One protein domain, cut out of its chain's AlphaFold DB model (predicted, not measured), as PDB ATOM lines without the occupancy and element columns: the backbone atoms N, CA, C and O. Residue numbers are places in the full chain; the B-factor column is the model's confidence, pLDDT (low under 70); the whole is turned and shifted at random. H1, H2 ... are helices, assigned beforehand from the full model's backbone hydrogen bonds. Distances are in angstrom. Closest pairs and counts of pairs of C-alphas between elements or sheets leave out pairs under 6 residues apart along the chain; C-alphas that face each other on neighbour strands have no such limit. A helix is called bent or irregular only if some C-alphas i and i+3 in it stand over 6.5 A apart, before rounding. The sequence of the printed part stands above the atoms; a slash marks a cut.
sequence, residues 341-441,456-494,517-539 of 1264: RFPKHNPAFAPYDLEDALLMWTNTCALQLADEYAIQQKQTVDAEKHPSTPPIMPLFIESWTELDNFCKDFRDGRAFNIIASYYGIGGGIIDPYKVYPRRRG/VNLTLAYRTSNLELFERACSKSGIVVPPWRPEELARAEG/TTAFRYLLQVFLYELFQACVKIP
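What this domain is: This is residues 341 to 441, 456 to 494 and 517 to 539 of the 1264 residues of the protein "CKK domain-containing protein" of Rhizoclosmatium globosum (UniProt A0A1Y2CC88). A short helix, H4, forms the core, with three longer helices round it: H1 crosses it steeply on one side, while H6 and H8 run in nearly its direction on other sides, apart from each other. H7 folds back on H6, short H2 packs on H1, short H3 packs on H8, short H5 packs on H6, and residues 382 to 388, of which 382 and 383 belong to H1, stick out at the far end of H1. The printed part has 163 residues with eight named helices, H1 to H8 in order along the chain, and no named strand; its class is all helix. It is compact, with a radius of gyration of the C-alphas of 16.4 A and spans of 56 by 41 by 34 A.

Where its parts are: After residues 341 to 353, which hold no named element, H1 takes residues 354 to 383, from C-alpha 354 at (107.944, 71.883, 92.678) to C-alpha 383 at (131.751, 62.227, 57.646), 43.4 A. H2 is residues 395 to 398, H3 residues 406 to 409, and H4 residues 414 to 423, 14.3 A long. H5, residues 425 to 428, is irregular, its first and last C-alphas 7.4 A apart. H6 is residues 456 to 476, 30.7 A, and H7 residues 486 to 491. H8, residues 517 to 536, 28.1 A, ends at C-alpha 536, (105.545, 61.927, 80.086).

How they stand to each other: H1 and H6 are the hubs, each touching three helices. H1 touches H4 with residues 362 to 369 alone, C-alphas 366 and 418 being the closest at 6.0 A, at a steep tilt of 63 degrees, the same way. H1 touches H2 at Ala 370 and Ile 397, the closest C-alphas, 6.4 A apart. H1 and H3 only just touch, with 3 pairs of C-alphas within 8 A. H4 touches H6 at a shallow tilt of 24 degrees, the same way; the closest C-alphas, of Asn 417 and Phe 470, are 5.8 A apart. H6 touches H5, with the C-alphas of Gly 426 and Ala 473 closest at 3.6 A. H6 and H7 form a helical hairpin, opposite ways at a shallow tilt of 34 degrees, only just short of steep; the closest C-alphas, of Thr 464 and Pro 486, are 5.0 A apart. Of the touching pairs H1 and H4, H4 and H6, and H6 and H7, 2 of 3 are at a shallow tilt, and the helix packing is mostly aligned, only just. H8 touches H3, with C-alphas 407 and 521 closest at 6.1 A, and is close to H4 but not clearly touching it, at 6.4 A between C-alphas 423 and 535. H1 and H6 are apart, as are H6 and H8. In H1, H4, H6, H7 and H8 every O i to N i+4 pair is within hydrogen-bond range; H2, H3 and H5 are too short for such a pair.

The domain as a whole: The C-alphas farthest apart, of Lys 385 and Thr 518, are 55.8 A apart. Residues 442 to 455 and 495 to 516 are not printed; the gaps between C-alphas are 11.6 A and 11.2 A. Of the links printed whole, H1 to H2 is long. Mean pLDDT of the printed part is 84.0; it is under 70 in residues 380 to 391, 438 to 441, 456, 493 to 494 and 517.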
ATOM      1  N   ARG A 341     113.794  59.343  82.580       88.50
ATOM      2  CA  ARG A 341     113.917  59.833  81.201       88.50
ATOM      3  C   ARG A 341     115.290  60.422  80.881       88.50
ATOM      4  O   ARG A 341     115.639  60.514  79.705       88.50
ATOM      5  N   PHE A 342     116.087  60.793  81.886       89.38
ATOM      6  CA  PHE A 342     117.361  61.486  81.684       89.38
ATOM      7  C   PHE A 342     118.540  60.735  82.339       89.38
ATOM      8  O   PHE A 342     118.984  61.123  83.412       89.38
ATOM      9  N   PRO A 343     119.172  59.742  81.675       80.88
ATOM     10  CA  PRO A 343     120.254  58.927  82.268       80.88
ATOM     11  C   PRO A 343     121.532  59.675  82.703       80.88
ATOM     12  O   PRO A 343     122.419  59.083  83.309       80.88
ATOM     13  N   LYS A 344     121.660  60.965  82.359       79.44
ATOM     14  CA  LYS A 344     122.737  61.868  82.811       79.44
ATOM     15  C   LYS A 344     122.332  62.754  83.999       79.44
ATOM     16  O   LYS A 344     123.174  63.487  84.515       79.44
ATOM     17  N   HIS A 345     121.059  62.748  84.391       82.69
ATOM     18  CA  HIS A 345     120.588  63.441  85.579       82.69
ATOM     19  C   HIS A 345     121.179  62.760  86.816       82.69
ATOM     20  O   HIS A 345     121.187  61.535  86.918       82.69
ATOM     21  N   ASN A 346     121.709  63.551  87.746       77.75
ATOM     22  CA  ASN A 346     122.330  63.024  88.952       77.75
ATOM     23  C   ASN A 346     121.318  63.101  90.112       77.75
ATOM     24  O   ASN A 346     121.018  64.208  90.555       77.75
ATOM     25  N   PRO A 347     120.820  61.961  90.629       74.75
ATOM     26  CA  PRO A 347     119.760  61.936  91.640       74.75
ATOM     27  C   PRO A 347     120.208  62.431  93.023       74.75
ATOM     28  O   PRO A 347     119.381  62.544  93.920       74.75
ATOM     29  N   ALA A 348     121.491  62.759  93.220       71.94
ATOM     30  CA  ALA A 348     121.958  63.420  94.439       71.94
ATOM     31  C   ALA A 348     121.501  64.898  94.552       71.94
ATOM     32  O   ALA A 348     121.832  65.560  95.539       71.94
ATOM     33  N   PHE A 349     120.736  65.385  93.561       75.56
ATOM     34  CA  PHE A 349     119.986  66.647  93.549       75.56
ATOM     35  C   PHE A 349     118.503  66.325  93.511       75.56
ATOM     36  O   PHE A 349     117.867  66.368  92.460       75.56
ATOM     37  N   ALA A 350     117.959  65.989  94.677       78.25
ATOM     38  CA  ALA A 350     116.532  66.143  94.883       78.25
ATOM     39  C   ALA A 350     116.208  67.650  94.798       78.25
ATOM     40  O   ALA A 350     116.891  68.433  95.469       78.25
ATOM     41  N   PRO A 351     115.237  68.071  93.968       88.38
ATOM     42  CA  PRO A 351     114.770  69.451  93.970       88.38
ATOM     43  C   PRO A 351     114.116  69.809  95.310       88.38
ATOM     44  O   PRO A 351     113.507  68.955  95.953       88.38
ATOM     45  N   TYR A 352     114.246  71.069  95.731       87.44
ATOM     46  CA  TYR A 352     113.754  71.527  97.041       87.44
ATOM     47  C   TYR A 352     112.233  71.728  97.086       87.44
ATOM     48  O   TYR A 352     111.618  71.548  98.135       87.44
ATOM     49  N   ASP A 353     111.636  72.112  95.958       91.38
ATOM     50  CA  ASP A 353     110.198  72.301  95.776       91.38
ATOM     51  C   ASP A 353     109.794  72.016  94.314       91.38
ATOM     52  O   ASP A 353     110.631  71.682  93.467       91.38
ATOM     53  N   LEU A 354     108.500  72.141  94.009       91.44
ATOM     54  CA  LEU A 354     107.944  71.883  92.678       91.44
ATOM     55  C   LEU A 354     108.493  72.833  91.593       91.44
ATOM     56  O   LEU A 354     108.614  72.439  90.433       91.44
ATOM     57  N   GLU A 355     108.844  74.074  91.935       93.19
ATOM     58  CA  GLU A 355     109.389  75.040  90.974       93.19
ATOM     59  C   GLU A 355     110.857  74.775  90.680       93.19
ATOM     60  O   GLU A 355     111.256  74.818  89.517       93.19
ATOM     61  N   ASP A 356     111.645  74.444  91.702       92.94
ATOM     62  CA  ASP A 356     113.010  73.951  91.544       92.94
ATOM     63  C   ASP A 356     113.015  72.660  90.709       92.94
ATOM     64  O   ASP A 356     113.803  72.531  89.774       92.94
ATOM     65  N   ALA A 357     112.048  71.759  90.917       94.12
ATOM     66  CA  ALA A 357     111.880  70.559  90.099       94.12
ATOM     67  C   ALA A 357     111.576  70.883  88.623       94.12
ATOM     68  O   ALA A 357     112.201  70.320  87.720       94.12
ATOM     69  N   LEU A 358     110.664  71.824  88.357       95.06
ATOM     70  CA  LEU A 358     110.324  72.288  87.004       95.06
ATOM     71  C   LEU A 358     111.485  73.036  86.321       95.06
ATOM     72  O   LEU A 358     111.733  72.849  85.123       95.06
ATOM     73  N   LEU A 359     112.241  73.842  87.073       94.12
ATOM     74  CA  LEU A 359     113.469  74.501  86.617       94.12
ATOM     75  C   LEU A 359     114.554  73.468  86.290       94.12
ATOM     76  O   LEU A 359     115.183  73.549  85.234       94.12
ATOM     77  N   MET A 360     114.747  72.463  87.146       93.38
ATOM     78  CA  MET A 360     115.696  71.367  86.940       93.38
ATOM     79  C   MET A 360     115.317  70.488  85.745       93.38
ATOM     80  O   MET A 360     116.194  70.161  84.944       93.38
ATOM     81  N   TRP A 361     114.034  70.168  85.554       95.06
ATOM     82  CA  TRP A 361     113.528  69.489  84.355       95.06
ATOM     83  C   TRP A 361     113.862  70.280  83.085       95.06
ATOM     84  O   TRP A 361     114.529  69.763  82.186       95.06
ATOM     85  N   THR A 362     113.521  71.570  83.060       95.44
ATOM     86  CA  THR A 362     113.771  72.466  81.918       95.44
ATOM     87  C   THR A 362     115.264  72.616  81.606       95.44
ATOM     88  O   THR A 362     115.680  72.510  80.450       95.44
ATOM     89  N   ASN A 363     116.098  72.807  82.634       93.75
ATOM     90  CA  ASN A 363     117.553  72.871  82.493       93.75
ATOM     91  C   ASN A 363     118.145  71.529  82.018       93.75
ATOM     92  O   ASN A 363     119.088  71.525  81.226       93.75
ATOM     93  N   THR A 364     117.581  70.388  82.429       93.69
ATOM     94  CA  THR A 364     118.040  69.063  81.977       93.69
ATOM     95  C   THR A 364     117.662  68.810  80.508       93.69
ATOM     96  O   THR A 364     118.504  68.319  79.751       93.69
ATOM     97  N   CYS A 365     116.473  69.233  80.056       93.25
ATOM     98  CA  CYS A 365     116.116  69.274  78.629       93.25
ATOM     99  C   CYS A 365     117.098  70.135  77.819       93.25
ATOM    100  O   CYS A 365     117.578  69.693  76.774       93.25
ATOM    101  N   ALA A 366     117.446  71.332  78.310       92.38
ATOM    102  CA  ALA A 366     118.395  72.226  77.639       92.38
ATOM    103  C   ALA A 366     119.779  71.583  77.458       92.38
ATOM    104  O   ALA A 366     120.355  71.628  76.370       92.38
ATOM    105  N   LEU A 367     120.297  70.954  78.520       91.00
ATOM    106  CA  LEU A 367     121.604  70.298  78.514       91.00
ATOM    107  C   LEU A 367     121.647  69.086  77.573       91.00
ATOM    108  O   LEU A 367     122.622  68.935  76.838       91.00
ATOM    109  N   GLN A 368     120.603  68.248  77.545       90.81
ATOM    110  CA  GLN A 368     120.562  67.117  76.610       90.81
ATOM    111  C   GLN A 368     120.428  67.568  75.153       90.81
ATOM    112  O   GLN A 368     121.147  67.055  74.298       90.81
ATOM    113  N   LEU A 369     119.588  68.566  74.869       89.69
ATOM    114  CA  LEU A 369     119.433  69.103  73.516       89.69
ATOM    115  C   LEU A 369     120.747  69.729  72.999       89.69
ATOM    116  O   LEU A 369     121.113  69.541  71.838       89.69
ATOM    117  N   ALA A 370     121.504  70.412  73.866       90.44
ATOM    118  CA  ALA A 370     122.836  70.926  73.537       90.44
ATOM    119  C   ALA A 370     123.857  69.804  73.252       90.44
ATOM    120  O   ALA A 370     124.609  69.897  72.276       90.44
ATOM    121  N   ASP A 371     123.860  68.732  74.055       89.19
ATOM    122  CA  ASP A 371     124.690  67.542  73.823       89.19
ATOM    123  C   ASP A 371     124.356  66.867  72.477       89.19
ATOM    124  O   ASP A 371     125.264  66.482  71.738       89.19
ATOM    125  N   GLU A 372     123.073  66.753  72.120       87.56
ATOM    126  CA  GLU A 372     122.640  66.180  70.840       87.56
ATOM    127  C   GLU A 372     123.130  66.995  69.637       87.56
ATOM    128  O   GLU A 372     123.679  66.414  68.694       87.56
ATOM    129  N   TYR A 373     123.007  68.327  69.668       87.56
ATOM    130  CA  TYR A 373     123.560  69.187  68.614       87.56
ATOM    131  C   TYR A 373     125.091  69.089  68.530       87.56
ATOM    132  O   TYR A 373     125.639  69.017  67.427       87.56
ATOM    133  N   ALA A 374     125.791  69.009  69.666       87.00
ATOM    134  CA  ALA A 374     127.245  68.843  69.694       87.00
ATOM    135  C   ALA A 374     127.709  67.477  69.142       87.00
ATOM    136  O   ALA A 374     128.782  67.382  68.539       87.00
ATOM    137  N   ILE A 375     126.910  66.416  69.310       86.12
ATOM    138  CA  ILE A 375     127.162  65.097  68.705       86.12
ATOM    139  C   ILE A 375     126.903  65.136  67.194       86.12
ATOM    140  O   ILE A 375     127.744  64.664  66.428       86.12
ATOM    141  N   GLN A 376     125.793  65.739  66.754       81.81
ATOM    142  CA  GLN A 376     125.465  65.890  65.329       81.81
ATOM    143  C   GLN A 376     126.553  66.675  64.579       81.81
ATOM    144  O   GLN A 376     126.985  66.253  63.509       81.81
ATOM    145  N   GLN A 377     127.068  67.761  65.169       79.44
ATOM    146  CA  GLN A 377     128.190  68.527  64.614       79.44
ATOM    147  C   GLN A 377     129.430  67.664  64.381       79.44
ATOM    148  O   GLN A 377     129.934  67.627  63.259       79.44
ATOM    149  N   LYS A 378     129.893  66.934  65.405       79.12
ATOM    150  CA  LYS A 378     131.063  66.045  65.291       79.12
ATOM    151  C   LYS A 378     130.870  65.020  64.174       79.12
ATOM    152  O   LYS A 378     131.684  64.960  63.262       79.12
ATOM    153  N   GLN A 379     129.724  64.334  64.160       74.50
ATOM    154  CA  GLN A 379     129.400  63.348  63.126       74.50
ATOM    155  C   GLN A 379     129.414  63.935  61.704       74.50
ATOM    156  O   GLN A 379     129.875  63.264  60.786       74.50
ATOM    157  N   THR A 380     128.971  65.182  61.498       68.00
ATOM    158  CA  THR A 380     129.074  65.835  60.175       68.00
ATOM    159  C   THR A 380     130.496  66.259  59.794       68.00
ATOM    160  O   THR A 380     130.830  66.231  58.613       68.00
ATOM    161  N   VAL A 381     131.342  66.614  60.767       67.12
ATOM    162  CA  VAL A 381     132.758  66.955  60.533       67.12
ATOM    163  C   VAL A 381     133.581  65.706  60.206       67.12
ATOM    164  O   VAL A 381     134.436  65.755  59.327       67.12
ATOM    165  N   ASP A 382     133.290  64.580  60.860       64.62
ATOM    166  CA  ASP A 382     133.979  63.306  60.628       64.62
ATOM    167  C   ASP A 382     133.549  62.625  59.307       64.62
ATOM    168  O   ASP A 382     134.315  61.848  58.732       64.62
ATOM    169  N   ALA A 383     132.336  62.906  58.809       63.38
ATOM    170  CA  ALA A 383     131.751  62.227  57.646       63.38
ATOM    171  C   ALA A 383     132.059  62.868  56.277       63.38
ATOM    172  O   ALA A 383     132.092  62.154  55.273       63.38
ATOM    173  N   GLU A 384     132.276  64.187  56.193       50.88
ATOM    174  CA  GLU A 384     132.473  64.887  54.914       50.88
ATOM    175  C   GLU A 384     133.831  65.597  54.829       50.88
ATOM    176  O   GLU A 384     134.128  66.513  55.590       50.88
ATOM    177  N   LYS A 385     134.632  65.273  53.801       52.06
ATOM    178  CA  LYS A 385     135.856  66.037  53.476       52.06
ATOM    179  C   LYS A 385     135.585  67.466  52.975       52.06
ATOM    180  O   LYS A 385     136.522  68.257  52.929       52.06
ATOM    181  N   HIS A 386     134.342  67.791  52.603       53.69
ATOM    182  CA  HIS A 386     133.902  69.140  52.223       53.69
ATOM    183  C   HIS A 386     132.403  69.372  52.535       53.69
ATOM    184  O   HIS A 386     131.588  69.346  51.610       53.69
ATOM    185  N   PRO A 387     132.026  69.661  53.795       48.06
ATOM    186  CA  PRO A 387     130.704  70.183  54.116       48.06
ATOM    187  C   PRO A 387     130.638  71.668  53.738       48.06
ATOM    188  O   PRO A 387     131.484  72.460  54.158       48.06
ATOM    189  N   SER A 388     129.631  72.084  52.964       53.00
ATOM    190  CA  SER A 388     129.459  73.501  52.592       53.00
ATOM    191  C   SER A 388     128.873  74.359  53.716       53.00
ATOM    192  O   SER A 388     129.068  75.574  53.723       53.00
ATOM    193  N   THR A 389     128.198  73.755  54.699       53.00
ATOM    194  CA  THR A 389     127.984  74.336  56.038       53.00
ATOM    195  C   THR A 389     127.708  73.206  57.042       53.00
ATOM    196  O   THR A 389     126.815  72.400  56.778       53.00
ATOM    197  N   PRO A 390     128.419  73.114  58.183       51.62
ATOM    198  CA  PRO A 390     128.033  72.209  59.269       51.62
ATOM    199  C   PRO A 390     126.743  72.699  59.965       51.62
ATOM    200  O   PRO A 390     126.419  73.887  59.880       51.62
ATOM    201  N   PRO A 391     126.007  71.832  60.686       58.00
ATOM    202  CA  PRO A 391     124.819  72.218  61.446       58.00
ATOM    203  C   PRO A 391     125.211  73.073  62.663       58.00
ATOM    204  O   PRO A 391     125.589  72.559  63.715       58.00
ATOM    205  N   ILE A 392     125.157  74.396  62.507       77.31
ATOM    206  CA  ILE A 392     125.479  75.382  63.554       77.31
ATOM    207  C   ILE A 392     124.581  75.148  64.784       77.31
ATOM    208  O   ILE A 392     123.434  74.740  64.644       77.31
ATOM    209  N   MET A 393     125.076  75.380  66.005       82.62
ATOM    210  CA  MET A 393     124.227  75.245  67.196       82.62
ATOM    211  C   MET A 393     123.197  76.389  67.207       82.62
ATOM    212  O   MET A 393     123.583  77.537  66.983       82.62
ATOM    213  N   PRO A 394     121.902  76.130  67.468       85.62
ATOM    214  CA  PRO A 394     120.911  77.195  67.562       85.62
ATOM    215  C   PRO A 394     121.287  78.227  68.635       85.62
ATOM    216  O   PRO A 394     121.559  77.867  69.781       85.62
ATOM    217  N   LEU A 395     121.286  79.517  68.279       82.75
ATOM    218  CA  LEU A 395     121.861  80.583  69.116       82.75
ATOM    219  C   LEU A 395     121.240  80.679  70.517       82.75
ATOM    220  O   LEU A 395     121.946  81.019  71.460       82.75
ATOM    221  N   PHE A 396     119.951  80.364  70.683       84.81
ATOM    222  CA  PHE A 396     119.294  80.378  71.997       84.81
ATOM    223  C   PHE A 396     119.696  79.200  72.909       84.81
ATOM    224  O   PHE A 396     119.562  79.322  74.128       84.81
ATOM    225  N   ILE A 397     120.217  78.108  72.331       86.44
ATOM    226  CA  ILE A 397     120.809  76.959  73.037       86.44
ATOM    227  C   ILE A 397     122.280  77.254  73.353       86.44
ATOM    228  O   ILE A 397     122.709  77.073  74.488       86.44
ATOM    229  N   GLU A 398     123.041  77.793  72.392       84.50
ATOM    230  CA  GLU A 398     124.429  78.235  72.623       84.50
ATOM    231  C   GLU A 398     124.500  79.324  73.711       84.50
ATOM    232  O   GLU A 398     125.397  79.333  74.553       84.50
ATOM    233  N   SER A 399     123.517  80.232  73.732       84.00
ATOM    234  CA  SER A 399     123.362  81.260  74.763       84.00
ATOM    235  C   SER A 399     122.458  80.835  75.926       84.00
ATOM    236  O   SER A 399     121.889  81.714  76.585       84.00
ATOM    237  N   TRP A 400     122.261  79.534  76.168       88.94
ATOM    238  CA  TRP A 400     121.453  79.088  77.302       88.94
ATOM    239  C   TRP A 400     122.110  79.482  78.627       88.94
ATOM    240  O   TRP A 400     123.300  79.266  78.859       88.94
ATOM    241  N   THR A 401     121.308  80.068  79.507       86.62
ATOM    242  CA  THR A 401     121.657  80.337  80.901       86.62
ATOM    243  C   THR A 401     120.835  79.390  81.752       86.62
ATOM    244  O   THR A 401     119.625  79.346  81.541       86.62
ATOM    245  N   GLU A 402     121.454  78.684  82.698       86.88
ATOM    246  CA  GLU A 402     120.724  77.907  83.709       86.88
ATOM    247  C   GLU A 402     119.642  78.797  84.345       86.88
ATOM    248  O   GLU A 402     119.939  79.914  84.774       86.88
ATOM    249  N   LEU A 403     118.386  78.343  84.308       89.88
ATOM    250  CA  LEU A 403     117.253  79.101  84.842       89.88
ATOM    251  C   LEU A 403     117.314  79.114  86.372       89.88
ATOM    252  O   LEU A 403     117.492  78.050  86.969       89.88
ATOM    253  N   ASP A 404     117.146  80.289  86.984       86.19
ATOM    254  CA  ASP A 404     117.226  80.491  88.440       86.19
ATOM    255  C   ASP A 404     116.004  81.205  89.040       86.19
ATOM    256  O   ASP A 404     115.909  81.352  90.261       86.19
ATOM    257  N   ASN A 405     115.043  81.620  88.206       88.38
ATOM    258  CA  ASN A 405     113.812  82.254  88.660       88.38
ATOM    259  C   ASN A 405     112.602  81.808  87.823       88.38
ATOM    260  O   ASN A 405     112.404  82.273  86.698       88.38
ATOM    261  N   PHE A 406     111.767  80.946  88.411       86.75
ATOM    262  CA  PHE A 406     110.596  80.319  87.788       86.75
ATOM    263  C   PHE A 406     109.688  81.312  87.049       86.75
ATOM    264  O   PHE A 406     109.543  81.241  85.830       86.75
ATOM    265  N   CYS A 407     109.144  82.312  87.745       84.75
ATOM    266  CA  CYS A 407     108.257  83.288  87.111       84.75
ATOM    267  C   CYS A 407     108.951  84.105  86.012       84.75
ATOM    268  O   CYS A 407     108.292  84.506  85.059       84.75
ATOM    269  N   LYS A 408     110.250  84.400  86.135       85.31
ATOM    270  CA  LYS A 408     110.956  85.306  85.221       85.31
ATOM    271  C   LYS A 408     111.473  84.628  83.958       85.31
ATOM    272  O   LYS A 408     111.362  85.207  82.878       85.31
ATOM    273  N   ASP A 409     112.066  83.448  84.082       89.00
ATOM    274  CA  ASP A 409     112.772  82.798  82.976       89.00
ATOM    275  C   ASP A 409     111.828  82.126  81.962       89.00
ATOM    276  O   ASP A 409     112.210  81.940  80.807       89.00
ATOM    277  N   PHE A 410     110.576  81.840  82.340       90.88
ATOM    278  CA  PHE A 410     109.549  81.344  81.412       90.88
ATOM    279  C   PHE A 410     108.859  82.454  80.591       90.88
ATOM    280  O   PHE A 410     108.372  82.188  79.491       90.88
ATOM    281  N   ARG A 411     108.873  83.718  81.054       86.94
ATOM    282  CA  ARG A 411     108.188  84.867  80.405       86.94
ATOM    283  C   ARG A 411     108.708  85.256  79.022       86.94
ATOM    284  O   ARG A 411     108.048  86.022  78.328       86.94
ATOM    285  N   ASP A 412     109.892  84.788  78.630       87.44
ATOM    286  CA  ASP A 412     110.456  85.047  77.299       87.44
ATOM    287  C   ASP A 412     110.272  83.889  76.306       87.44
ATOM    288  O   ASP A 412     110.826  83.920  75.206       87.44
ATOM    289  N   GLY A 413     109.500  82.868  76.693       90.94
ATOM    290  CA  GLY A 413     109.153  81.718  75.865       90.94
ATOM    291  C   GLY A 413     110.299  80.743  75.586       90.94
ATOM    292  O   GLY A 413     110.038  79.644  75.098       90.94
ATOM    293  N   ARG A 414     111.565  81.065  75.895       91.62
ATOM    294  CA  ARG A 414     112.702  80.186  75.559       91.62
ATOM    295  C   ARG A 414     112.672  78.878  76.351       91.62
ATOM    296  O   ARG A 414     112.993  77.837  75.789       91.62
ATOM    297  N   ALA A 415     112.244  78.921  77.614       93.81
ATOM    298  CA  ALA A 415     112.055  77.741  78.464       93.81
ATOM    299  C   ALA A 415     111.067  76.734  77.849       93.81
ATOM    300  O   ALA A 415     111.428  75.584  77.596       93.81
ATOM    301  N   PHE A 416     109.864  77.198  77.500       94.94
ATOM    302  CA  PHE A 416     108.857  76.385  76.818       94.94
ATOM    303  C   PHE A 416     109.353  75.833  75.474       94.94
ATOM    304  O   PHE A 416     109.193  74.646  75.198       94.94
ATOM    305  N   ASN A 417     110.021  76.663  74.664       93.75
ATOM    306  CA  ASN A 417     110.573  76.225  73.382       93.75
ATOM    307  C   ASN A 417     111.693  75.181  73.527       93.75
ATOM    308  O   ASN A 417     111.831  74.347  72.635       93.75
ATOM    309  N   ILE A 418     112.460  75.163  74.627       94.06
ATOM    310  CA  ILE A 418     113.413  74.075  74.908       94.06
ATOM    311  C   ILE A 418     112.691  72.771  75.248       94.06
ATOM    312  O   ILE A 418     113.012  71.748  74.641       94.06
ATOM    313  N   ILE A 419     111.713  72.795  76.163       94.81
ATOM    314  CA  ILE A 419     110.920  71.603  76.521       94.81
ATOM    315  C   ILE A 419     110.294  71.022  75.248       94.81
ATOM    316  O   ILE A 419     110.476  69.849  74.925       94.81
ATOM    317  N   ALA A 420     109.633  71.873  74.463       93.44
ATOM    318  CA  ALA A 420     108.973  71.473  73.234       93.44
ATOM    319  C   ALA A 420     109.943  70.989  72.140       93.44
ATOM    320  O   ALA A 420     109.649  69.991  71.484       93.44
ATOM    321  N   SER A 421     111.119  71.612  71.983       91.81
ATOM    322  CA  SER A 421     112.158  71.130  71.055       91.81
ATOM    323  C   SER A 421     112.679  69.744  71.445       91.81
ATOM    324  O   SER A 421     112.849  68.894  70.575       91.81
ATOM    325  N   TYR A 422     112.902  69.500  72.741       92.00
ATOM    326  CA  TYR A 422     113.403  68.224  73.256       92.00
ATOM    327  C   TYR A 422     112.369  67.092  73.119       92.00
ATOM    328  O   TYR A 422     112.700  66.006  72.639       92.00
ATOM    329  N   TYR A 423     111.103  67.341  73.474       92.38
ATOM    330  CA  TYR A 423     110.022  66.352  73.344       92.38
ATOM    331  C   TYR A 423     109.427  66.245  71.924       92.38
ATOM    332  O   TYR A 423     108.585  65.385  71.681       92.38
ATOM    333  N   GLY A 424     109.860  67.077  70.968       90.00
ATOM    334  CA  GLY A 424     109.379  67.056  69.577       90.00
ATOM    335  C   GLY A 424     107.983  67.665  69.364       90.00
ATOM    336  O   GLY A 424     107.354  67.429  68.327       90.00
ATOM    337  N   ILE A 425     107.499  68.449  70.330       89.88
ATOM    338  CA  ILE A 425     106.178  69.092  70.329       89.88
ATOM    339  C   ILE A 425     106.058  70.074  69.150       89.88
ATOM    340  O   ILE A 425     107.025  70.692  68.702       89.88
ATOM    341  N   GLY A 426     104.862  70.156  68.569       83.62
ATOM    342  CA  GLY A 426     104.595  70.872  67.324       83.62
ATOM    343  C   GLY A 426     105.189  70.215  66.078       83.62
ATOM    344  O   GLY A 426     105.050  70.771  64.985       83.62
ATOM    345  N   GLY A 427     105.860  69.061  66.188       81.81
ATOM    346  CA  GLY A 427     106.363  68.278  65.057       81.81
ATOM    347  C   GLY A 427     107.131  69.120  64.033       81.81
ATOM    348  O   GLY A 427     106.788  69.099  62.847       81.81
ATOM    349  N   GLY A 428     108.080  69.934  64.506       79.25
ATOM    350  CA  GLY A 428     108.886  70.841  63.678       79.25
ATOM    351  C   GLY A 428     108.270  72.212  63.358       79.25
ATOM    352  O   GLY A 428     108.769  72.870  62.452       79.25
ATOM    353  N   ILE A 429     107.212  72.657  64.058       85.69
ATOM    354  CA  ILE A 429     106.803  74.085  64.049       85.69
ATOM    355  C   ILE A 429     107.893  74.958  64.670       85.69
ATOM    356  O   ILE A 429     108.245  75.998  64.115       85.69
ATOM    357  N   ILE A 430     108.429  74.523  65.812       86.56
ATOM    358  CA  ILE A 430     109.545  75.196  66.466       86.56
ATOM    359  C   ILE A 430     110.778  74.937  65.612       86.56
ATOM    360  O   ILE A 430     111.328  73.836  65.600       86.56
ATOM    361  N   ASP A 431     111.177  75.964  64.871       84.25
ATOM    362  CA  ASP A 431     112.479  76.047  64.234       84.25
ATOM    363  C   ASP A 431     113.470  76.612  65.265       84.25
ATOM    364  O   ASP A 431     113.374  77.798  65.606       84.25
ATOM    365  N   PRO A 432     114.428  75.811  65.766       83.25
ATOM    366  CA  PRO A 432     115.378  76.249  66.785       83.25
ATOM    367  C   PRO A 432     116.192  77.484  66.364       83.25
ATOM    368  O   PRO A 432     116.614  78.265  67.212       83.25
ATOM    369  N   TYR A 433     116.386  77.712  65.062       81.75
ATOM    370  CA  TYR A 433     117.126  78.870  64.552       81.75
ATOM    371  C   TYR A 433     116.289  80.160  64.511       81.75
ATOM    372  O   TYR A 433     116.854  81.236  64.316       81.75
ATOM    373  N   LYS A 434     114.965  80.073  64.712       82.19
ATOM    374  CA  LYS A 434     114.041  81.222  64.766       82.19
ATOM    375  C   LYS A 434     113.669  81.664  66.186       82.19
ATOM    376  O   LYS A 434     113.104  82.744  66.335       82.19
ATOM    377  N   VAL A 435     113.985  80.878  67.218       84.62
ATOM    378  CA  VAL A 435     113.760  81.268  68.623       84.62
ATOM    379  C   VAL A 435     114.703  82.418  68.989       84.62
ATOM    380  O   VAL A 435     115.926  82.286  68.896       84.62
ATOM    381  N   TYR A 436     114.153  83.554  69.422       84.81
ATOM    382  CA  TYR A 436     114.948  84.744  69.720       84.81
ATOM    383  C   TYR A 436     115.813  84.537  70.980       84.81
ATOM    384  O   TYR A 436     115.273  84.217  72.045       84.81
ATOM    385  N   PRO A 437     117.149  84.731  70.905       77.81
ATOM    386  CA  PRO A 437     118.054  84.540  72.036       77.81
ATOM    387  C   PRO A 437     117.983  85.698  73.044       77.81
ATOM    388  O   PRO A 437     117.619  86.828  72.714       77.81
ATOM    389  N   ARG A 438     118.399  85.432  74.290       69.12
ATOM    390  CA  ARG A 438     118.403  86.425  75.379       69.12
ATOM    391  C   ARG A 438     119.339  87.591  75.032       69.12
ATOM    392  O   ARG A 438     120.527  87.389  74.772       69.12
ATOM    393  N   ARG A 439     118.838  88.833  75.058       58.72
ATOM    394  CA  ARG A 439     119.664  90.022  74.790       58.72
ATOM    395  C   ARG A 439     120.730  90.167  75.886       58.72
ATOM    396  O   ARG A 439     120.409  90.430  77.040       58.72
ATOM    397  N   ARG A 440     122.018  90.072  75.522       45.22
ATOM    398  CA  ARG A 440     123.163  90.206  76.460       45.22
ATOM    399  C   ARG A 440     123.263  91.576  77.174       45.22
ATOM    400  O   ARG A 440     124.159  91.757  77.991       45.22
ATOM    401  N   GLY A 441     122.383  92.536  76.869       45.41
ATOM    402  CA  GLY A 441     122.341  93.870  77.484       45.41
ATOM    403  C   GLY A 441     121.454  93.989  78.729       45.41
ATOM    404  O   GLY A 441     121.691  94.871  79.548       45.41
ATOM    405  N   VAL A 456     112.705  98.550  74.502       68.00
ATOM    406  CA  VAL A 456     111.654  97.877  75.286       68.00
ATOM    407  C   VAL A 456     110.632  97.208  74.368       68.00
ATOM    408  O   VAL A 456     110.354  96.023  74.541       68.00
ATOM    409  N   ASN A 457     110.140  97.918  73.347       74.19
ATOM    410  CA  ASN A 457     109.159  97.373  72.404       74.19
ATOM    411  C   ASN A 457     109.720  96.177  71.615       74.19
ATOM    412  O   ASN A 457     109.022  95.183  71.433       74.19
ATOM    413  N   LEU A 458     110.993  96.232  71.204       79.88
ATOM    414  CA  LEU A 458     111.653  95.118  70.517       79.88
ATOM    415  C   LEU A 458     111.822  93.892  71.432       79.88
ATOM    416  O   LEU A 458     111.555  92.770  71.008       79.88
ATOM    417  N   THR A 459     112.231  94.092  72.691       82.88
ATOM    418  CA  THR A 459     112.329  92.993  73.666       82.88
ATOM    419  C   THR A 459     110.954  92.387  73.962       82.88
ATOM    420  O   THR A 459     110.858  91.168  74.056       82.88
ATOM    421  N   LEU A 460     109.886  93.193  74.058       85.62
ATOM    422  CA  LEU A 460     108.523  92.678  74.225       85.62
ATOM    423  C   LEU A 460     108.093  91.831  73.017       85.62
ATOM    424  O   LEU A 460     107.666  90.698  73.210       85.62
ATOM    425  N   ALA A 461     108.284  92.331  71.792       86.62
ATOM    426  CA  ALA A 461     107.944  91.598  70.570       86.62
ATOM    427  C   ALA A 461     108.653  90.232  70.486       86.62
ATOM    428  O   ALA A 461     108.020  89.234  70.160       86.62
ATOM    429  N   TYR A 462     109.938  90.149  70.853       88.94
ATOM    430  CA  TYR A 462     110.660  88.870  70.890       88.94
ATOM    431  C   TYR A 462     110.115  87.887  71.941       88.94
ATOM    432  O   TYR A 462     110.094  86.685  71.677       88.94
ATOM    433  N   ARG A 463     109.652  88.369  73.106       90.31
ATOM    434  CA  ARG A 463     108.977  87.526  74.115       90.31
ATOM    435  C   ARG A 463     107.657  86.981  73.560       90.31
ATOM    436  O   ARG A 463     107.449  85.772  73.599       90.31
ATOM    437  N   THR A 464     106.818  87.856  72.999       91.44
ATOM    438  CA  THR A 464     105.537  87.493  72.375       91.44
ATOM    439  C   THR A 464     105.738  86.462  71.265       91.44
ATOM    440  O   THR A 464     105.185  85.374  71.357       91.44
ATOM    441  N   SER A 465     106.614  86.715  70.286       91.88
ATOM    442  CA  SER A 465     106.826  85.781  69.171       91.88
ATOM    443  C   SER A 465     107.432  84.435  69.582       91.88
ATOM    444  O   SER A 465     107.122  83.419  68.964       91.88
ATOM    445  N   ASN A 466     108.257  84.383  70.636       93.12
ATOM    446  CA  ASN A 466     108.698  83.104  71.206       93.12
ATOM    447  C   ASN A 466     107.523  82.331  71.838       93.12
ATOM    448  O   ASN A 466     107.472  81.105  71.730       93.12
ATOM    449  N   LEU A 467     106.587  83.023  72.493       93.69
ATOM    450  CA  LEU A 467     105.399  82.413  73.095       93.69
ATOM    451  C   LEU A 467     104.378  81.974  72.032       93.69
ATOM    452  O   LEU A 467     103.933  80.834  72.096       93.69
ATOM    453  N   GLU A 468     104.107  82.784  71.003       93.25
ATOM    454  CA  GLU A 468     103.290  82.399  69.836       93.25
ATOM    455  C   GLU A 468     103.827  81.135  69.138       93.25
ATOM    456  O   GLU A 468     103.063  80.262  68.726       93.25
ATOM    457  N   LEU A 469     105.153  81.031  68.964       92.50
ATOM    458  CA  LEU A 469     105.796  79.882  68.315       92.50
ATOM    459  C   LEU A 469     105.520  78.582  69.086       92.50
ATOM    460  O   LEU A 469     105.253  77.540  68.483       92.50
ATOM    461  N   PHE A 470     105.563  78.665  70.416       94.06
ATOM    462  CA  PHE A 470     105.265  77.561  71.320       94.06
ATOM    463  C   PHE A 470     103.760  77.257  71.393       94.06
ATOM    464  O   PHE A 470     103.375  76.094  71.337       94.06
ATOM    465  N   GLU A 471     102.901  78.274  71.421       93.25
ATOM    466  CA  GLU A 471     101.443  78.125  71.398       93.25
ATOM    467  C   GLU A 471     100.980  77.349  70.153       93.25
ATOM    468  O   GLU A 471     100.319  76.315  70.260       93.25
ATOM    469  N   ARG A 472     101.447  77.761  68.965       91.56
ATOM    470  CA  ARG A 472     101.196  77.056  67.693       91.56
ATOM    471  C   ARG A 472     101.724  75.614  67.716       91.56
ATOM    472  O   ARG A 472     101.151  74.738  67.063       91.56
ATOM    473  N   ALA A 473     102.805  75.351  68.455       91.38
ATOM    474  CA  ALA A 473     103.356  74.010  68.633       91.38
ATOM    475  C   ALA A 473     102.470  73.129  69.534       91.38
ATOM    476  O   ALA A 473     102.238  71.971  69.184       91.38
ATOM    477  N   CYS A 474     101.923  73.673  70.626       92.00
ATOM    478  CA  CYS A 474     100.928  72.997  71.463       92.00
ATOM    479  C   CYS A 474      99.681  72.625  70.651       92.00
ATOM    480  O   CYS A 474      99.343  71.441  70.587       92.00
ATOM    481  N   SER A 475      99.084  73.589  69.938       91.06
ATOM    482  CA  SER A 475      97.870  73.377  69.136       91.06
ATOM    483  C   SER A 475      98.036  72.268  68.091       91.06
ATOM    484  O   SER A 475      97.180  71.394  67.976       91.06
ATOM    485  N   LYS A 476      99.166  72.227  67.366       90.94
ATOM    486  CA  LYS A 476      99.447  71.150  66.393       90.94
ATOM    487  C   LYS A 476      99.709  69.785  67.047       90.94
ATOM    488  O   LYS A 476      99.498  68.760  66.405       90.94
ATOM    489  N   SER A 477     100.191  69.753  68.288       89.62
ATOM    490  CA  SER A 477     100.397  68.510  69.042       89.62
ATOM    491  C   SER A 477      99.160  68.040  69.817       89.62
ATOM    492  O   SER A 477      99.249  67.011  70.481       89.62
ATOM    493  N   GLY A 478      98.033  68.760  69.761       89.12
ATOM    494  CA  GLY A 478      96.852  68.458  70.578       89.12
ATOM    495  C   GLY A 478      97.085  68.654  72.082       89.12
ATOM    496  O   GLY A 478      96.347  68.108  72.895       89.12
ATOM    497  N   ILE A 479      98.124  69.407  72.458       89.44
ATOM    498  CA  ILE A 479      98.401  69.763  73.850       89.44
ATOM    499  C   ILE A 479      97.556  70.984  74.199       89.44
ATOM    500  O   ILE A 479      97.403  71.892  73.381       89.44
ATOM    501  N   VAL A 480      97.049  71.003  75.433       86.12
ATOM    502  CA  VAL A 480      96.395  72.157  76.058       86.12
ATOM    503  C   VAL A 480      97.129  73.458  75.714       86.12
ATOM    504  O   VAL A 480      98.325  73.598  75.964       86.12
ATOM    505  N   VAL A 481      96.396  74.409  75.139       84.44
ATOM    506  CA  VAL A 481      96.860  75.783  74.904       84.44
ATOM    507  C   VAL A 481      96.941  76.516  76.256       84.44
ATOM    508  O   VAL A 481      96.084  76.269  77.114       84.44
ATOM    509  N   PRO A 482      97.941  77.390  76.496       83.25
ATOM    510  CA  PRO A 482      98.021  78.162  77.735       83.25
ATOM    511  C   PRO A 482      96.750  78.989  78.021       83.25
ATOM    512  O   PRO A 482      96.125  79.492  77.090       83.25
ATOM    513  N   PRO A 483      96.371  79.198  79.298       80.69
ATOM    514  CA  PRO A 483      95.217  80.032  79.656       80.69
ATOM    515  C   PRO A 483      95.480  81.545  79.509       80.69
ATOM    516  O   PRO A 483      94.559  82.354  79.636       80.69
ATOM    517  N   TRP A 484      96.728  81.940  79.246       85.12
ATOM    518  CA  TRP A 484      97.130  83.314  78.956       85.12
ATOM    519  C   TRP A 484      97.422  83.500  77.462       85.12
ATOM    520  O   TRP A 484      97.927  82.590  76.806       85.12
ATOM    521  N   ARG A 485      97.207  84.711  76.940       86.62
ATOM    522  CA  ARG A 485      97.744  85.103  75.625       86.62
ATOM    523  C   ARG A 485      99.268  85.324  75.692       86.62
ATOM    524  O   ARG A 485      99.762  85.749  76.745       86.62
ATOM    525  N   PRO A 486     100.026  85.127  74.596       88.56
ATOM    526  CA  PRO A 486     101.457  85.442  74.516       88.56
ATOM    527  C   PRO A 486     101.847  86.815  75.088       88.56
ATOM    528  O   PRO A 486     102.852  86.941  75.788       88.56
ATOM    529  N   GLU A 487     101.037  87.847  74.848       86.50
ATOM    530  CA  GLU A 487     101.276  89.207  75.329       86.50
ATOM    531  C   GLU A 487     101.043  89.373  76.835       86.50
ATOM    532  O   GLU A 487     101.758  90.149  77.468       86.50
ATOM    533  N   GLU A 488     100.063  88.670  77.414       86.38
ATOM    534  CA  GLU A 488      99.724  88.748  78.844       86.38
ATOM    535  C   GLU A 488     100.935  88.309  79.685       86.38
ATOM    536  O   GLU A 488     101.447  89.078  80.504       86.38
ATOM    537  N   LEU A 489     101.486  87.122  79.393       87.56
ATOM    538  CA  LEU A 489     102.677  86.613  80.079       87.56
ATOM    539  C   LEU A 489     103.929  87.457  79.776       87.56
ATOM    540  O   LEU A 489     104.714  87.747  80.684       87.56
ATOM    541  N   ALA A 490     104.121  87.903  78.529       86.88
ATOM    542  CA  ALA A 490     105.283  88.709  78.149       86.88
ATOM    543  C   ALA A 490     105.344  90.076  78.873       86.88
ATOM    544  O   ALA A 490     106.446  90.607  79.095       86.88
ATOM    545  N   ARG A 491     104.179  90.628  79.260       82.88
ATOM    546  CA  ARG A 491     103.999  91.914  79.966       82.88
ATOM    547  C   ARG A 491     104.033  91.816  81.502       82.88
ATOM    548  O   ARG A 491     104.201  92.857  82.139       82.88
ATOM    549  N   ALA A 492     103.953  90.622  82.099       75.38
ATOM    550  CA  ALA A 492     103.754  90.363  83.544       75.38
ATOM    551  C   ALA A 492     104.870  90.846  84.523       75.38
ATOM    552  O   ALA A 492     104.958  90.397  85.666       75.38
ATOM    553  N   GLU A 493     105.754  91.750  84.094       59.97
ATOM    554  CA  GLU A 493     106.835  92.374  84.881       59.97
ATOM    555  C   GLU A 493     106.696  93.919  84.944       59.97
ATOM    556  O   GLU A 493     107.450  94.571  85.660       59.97
ATOM    557  N   GLY A 494     105.763  94.528  84.192       49.47
ATOM    558  CA  GLY A 494     105.759  95.977  83.924       49.47
ATOM    559  C   GLY A 494     105.088  96.889  84.967       49.47
ATOM    560  O   GLY A 494     105.631  97.953  85.290       49.47
ATOM    561  N   THR A 517     101.833  88.724  91.151       61.59
ATOM    562  CA  THR A 517     102.826  87.663  90.910       61.59
ATOM    563  C   THR A 517     102.346  86.258  91.281       61.59
ATOM    564  O   THR A 517     102.828  85.300  90.681       61.59
ATOM    565  N   THR A 518     101.395  86.119  92.206       78.00
ATOM    566  CA  THR A 518     100.941  84.843  92.779       78.00
ATOM    567  C   THR A 518     100.009  84.095  91.824       78.00
ATOM    568  O   THR A 518     100.338  82.984  91.410       78.00
ATOM    569  N   ALA A 519      98.932  84.722  91.349       79.12
ATOM    570  CA  ALA A 519      98.053  84.152  90.326       79.12
ATOM    571  C   ALA A 519      98.818  83.695  89.065       79.12
ATOM    572  O   ALA A 519      98.681  82.550  88.635       79.12
ATOM    573  N   PHE A 520      99.712  84.530  88.516       85.69
ATOM    574  CA  PHE A 520     100.549  84.141  87.367       85.69
ATOM    575  C   PHE A 520     101.497  82.968  87.666       85.69
ATOM    576  O   PHE A 520     101.813  82.198  86.758       85.69
ATOM    577  N   ARG A 521     101.965  82.824  88.911       88.69
ATOM    578  CA  ARG A 521     102.838  81.727  89.352       88.69
ATOM    579  C   ARG A 521     102.078  80.403  89.413       88.69
ATOM    580  O   ARG A 521     102.556  79.425  88.844       88.69
ATOM    581  N   TYR A 522     100.877  80.393  89.992       90.88
ATOM    582  CA  TYR A 522     100.011  79.210  90.012       90.88
ATOM    583  C   TYR A 522      99.502  78.828  88.610       90.88
ATOM    584  O   TYR A 522      99.541  77.654  88.246       90.88
ATOM    585  N   LEU A 523      99.115  79.800  87.770       91.06
ATOM    586  CA  LEU A 523      98.769  79.542  86.362       91.06
ATOM    587  C   LEU A 523      99.934  78.884  85.607       91.06
ATOM    588  O   LEU A 523      99.729  77.916  84.872       91.06
ATOM    589  N   LEU A 524     101.159  79.387  85.798       92.50
ATOM    590  CA  LEU A 524     102.369  78.832  85.190       92.50
ATOM    591  C   LEU A 524     102.646  77.399  85.672       92.50
ATOM    592  O   LEU A 524     103.008  76.556  84.853       92.50
ATOM    593  N   GLN A 525     102.426  77.101  86.957       93.81
ATOM    594  CA  GLN A 525     102.518  75.740  87.499       93.81
ATOM    595  C   GLN A 525     101.468  74.797  86.884       93.81
ATOM    596  O   GLN A 525     101.849  73.721  86.429       93.81
ATOM    597  N   VAL A 526     100.186  75.186  86.784       93.19
ATOM    598  CA  VAL A 526      99.142  74.325  86.173       93.19
ATOM    599  C   VAL A 526      99.421  74.067  84.699       93.19
ATOM    600  O   VAL A 526      99.328  72.931  84.237       93.19
ATOM    601  N   PHE A 527      99.823  75.090  83.947       93.56
ATOM    602  CA  PHE A 527     100.197  74.880  82.555       93.56
ATOM    603  C   PHE A 527     101.422  73.960  82.415       93.56
ATOM    604  O   PHE A 527     101.467  73.112  81.523       93.56
ATOM    605  N   LEU A 528     102.413  74.086  83.304       94.75
ATOM    606  CA  LEU A 528     103.566  73.189  83.314       94.75
ATOM    607  C   LEU A 528     103.216  71.769  83.774       94.75
ATOM    608  O   LEU A 528     103.859  70.843  83.291       94.75
ATOM    609  N   TYR A 529     102.187  71.572  84.604       94.75
ATOM    610  CA  TYR A 529     101.646  70.248  84.932       94.75
ATOM    611  C   TYR A 529     101.032  69.569  83.705       94.75
ATOM    612  O   TYR A 529     101.389  68.438  83.380       94.75
ATOM    613  N   GLU A 530     100.169  70.280  82.979       92.06
ATOM    614  CA  GLU A 530      99.541  69.816  81.733       92.06
ATOM    615  C   GLU A 530     100.598  69.480  80.665       92.06
ATOM    616  O   GLU A 530     100.586  68.402  80.062       92.06
ATOM    617  N   LEU A 531     101.581  70.370  80.485       94.56
ATOM    618  CA  LEU A 531     102.712  70.149  79.585       94.56
ATOM    619  C   LEU A 531     103.564  68.951  80.030       94.56
ATOM    620  O   LEU A 531     103.965  68.147  79.189       94.56
ATOM    621  N   PHE A 532     103.833  68.806  81.329       95.62
ATOM    622  CA  PHE A 532     104.580  67.684  81.899       95.62
ATOM    623  C   PHE A 532     103.845  66.358  81.677       95.62
ATOM    624  O   PHE A 532     104.447  65.424  81.148       95.62
ATOM    625  N   GLN A 533     102.539  66.283  81.959       93.19
ATOM    626  CA  GLN A 533     101.721  65.104  81.663       93.19
ATOM    627  C   GLN A 533     101.770  64.727  80.178       93.19
ATOM    628  O   GLN A 533     101.898  63.546  79.845       93.19
ATOM    629  N   ALA A 534     101.681  65.709  79.275       92.69
ATOM    630  CA  ALA A 534     101.815  65.470  77.842       92.69
ATOM    631  C   ALA A 534     103.222  64.953  77.476       92.69
ATOM    632  O   ALA A 534     103.345  64.006  76.703       92.69
ATOM    633  N   CYS A 535     104.281  65.512  78.071       93.50
ATOM    634  CA  CYS A 535     105.668  65.093  77.844       93.50
ATOM    635  C   CYS A 535     105.974  63.678  78.365       93.50
ATOM    636  O   CYS A 535     106.691  62.929  77.699       93.50
ATOM    637  N   VAL A 536     105.426  63.288  79.522       92.62
ATOM    638  CA  VAL A 536     105.545  61.927  80.086       92.62
ATOM    639  C   VAL A 536     104.931  60.896  79.133       92.62
ATOM    640  O   VAL A 536     105.545  59.866  78.858       92.62
ATOM    641  N   LYS A 537     103.767  61.207  78.544       91.19
ATOM    642  CA  LYS A 537     103.050  60.336  77.593       91.19
ATOM    643  C   LYS A 537     103.788  60.133  76.251       91.19
ATOM    644  O   LYS A 537     103.421  59.233  75.499       91.19
ATOM    645  N   ILE A 538     104.833  60.912  75.933       89.00
ATOM    646  CA  ILE A 538     105.615  60.765  74.689       89.00
ATOM    647  C   ILE A 538     106.671  59.652  74.856       89.00
ATOM    648  O   ILE A 538     107.634  59.827  75.614       89.00
ATOM    649  N   PRO A 539     106.572  58.517  74.133       79.81
ATOM    650  CA  PRO A 539     107.420  57.350  74.371       79.81
ATOM    651  C   PRO A 539     108.873  57.573  73.931       79.81
ATOM    652  O   PRO A 539     109.139  58.034  72.819       79.81
TER     653      PRO A 539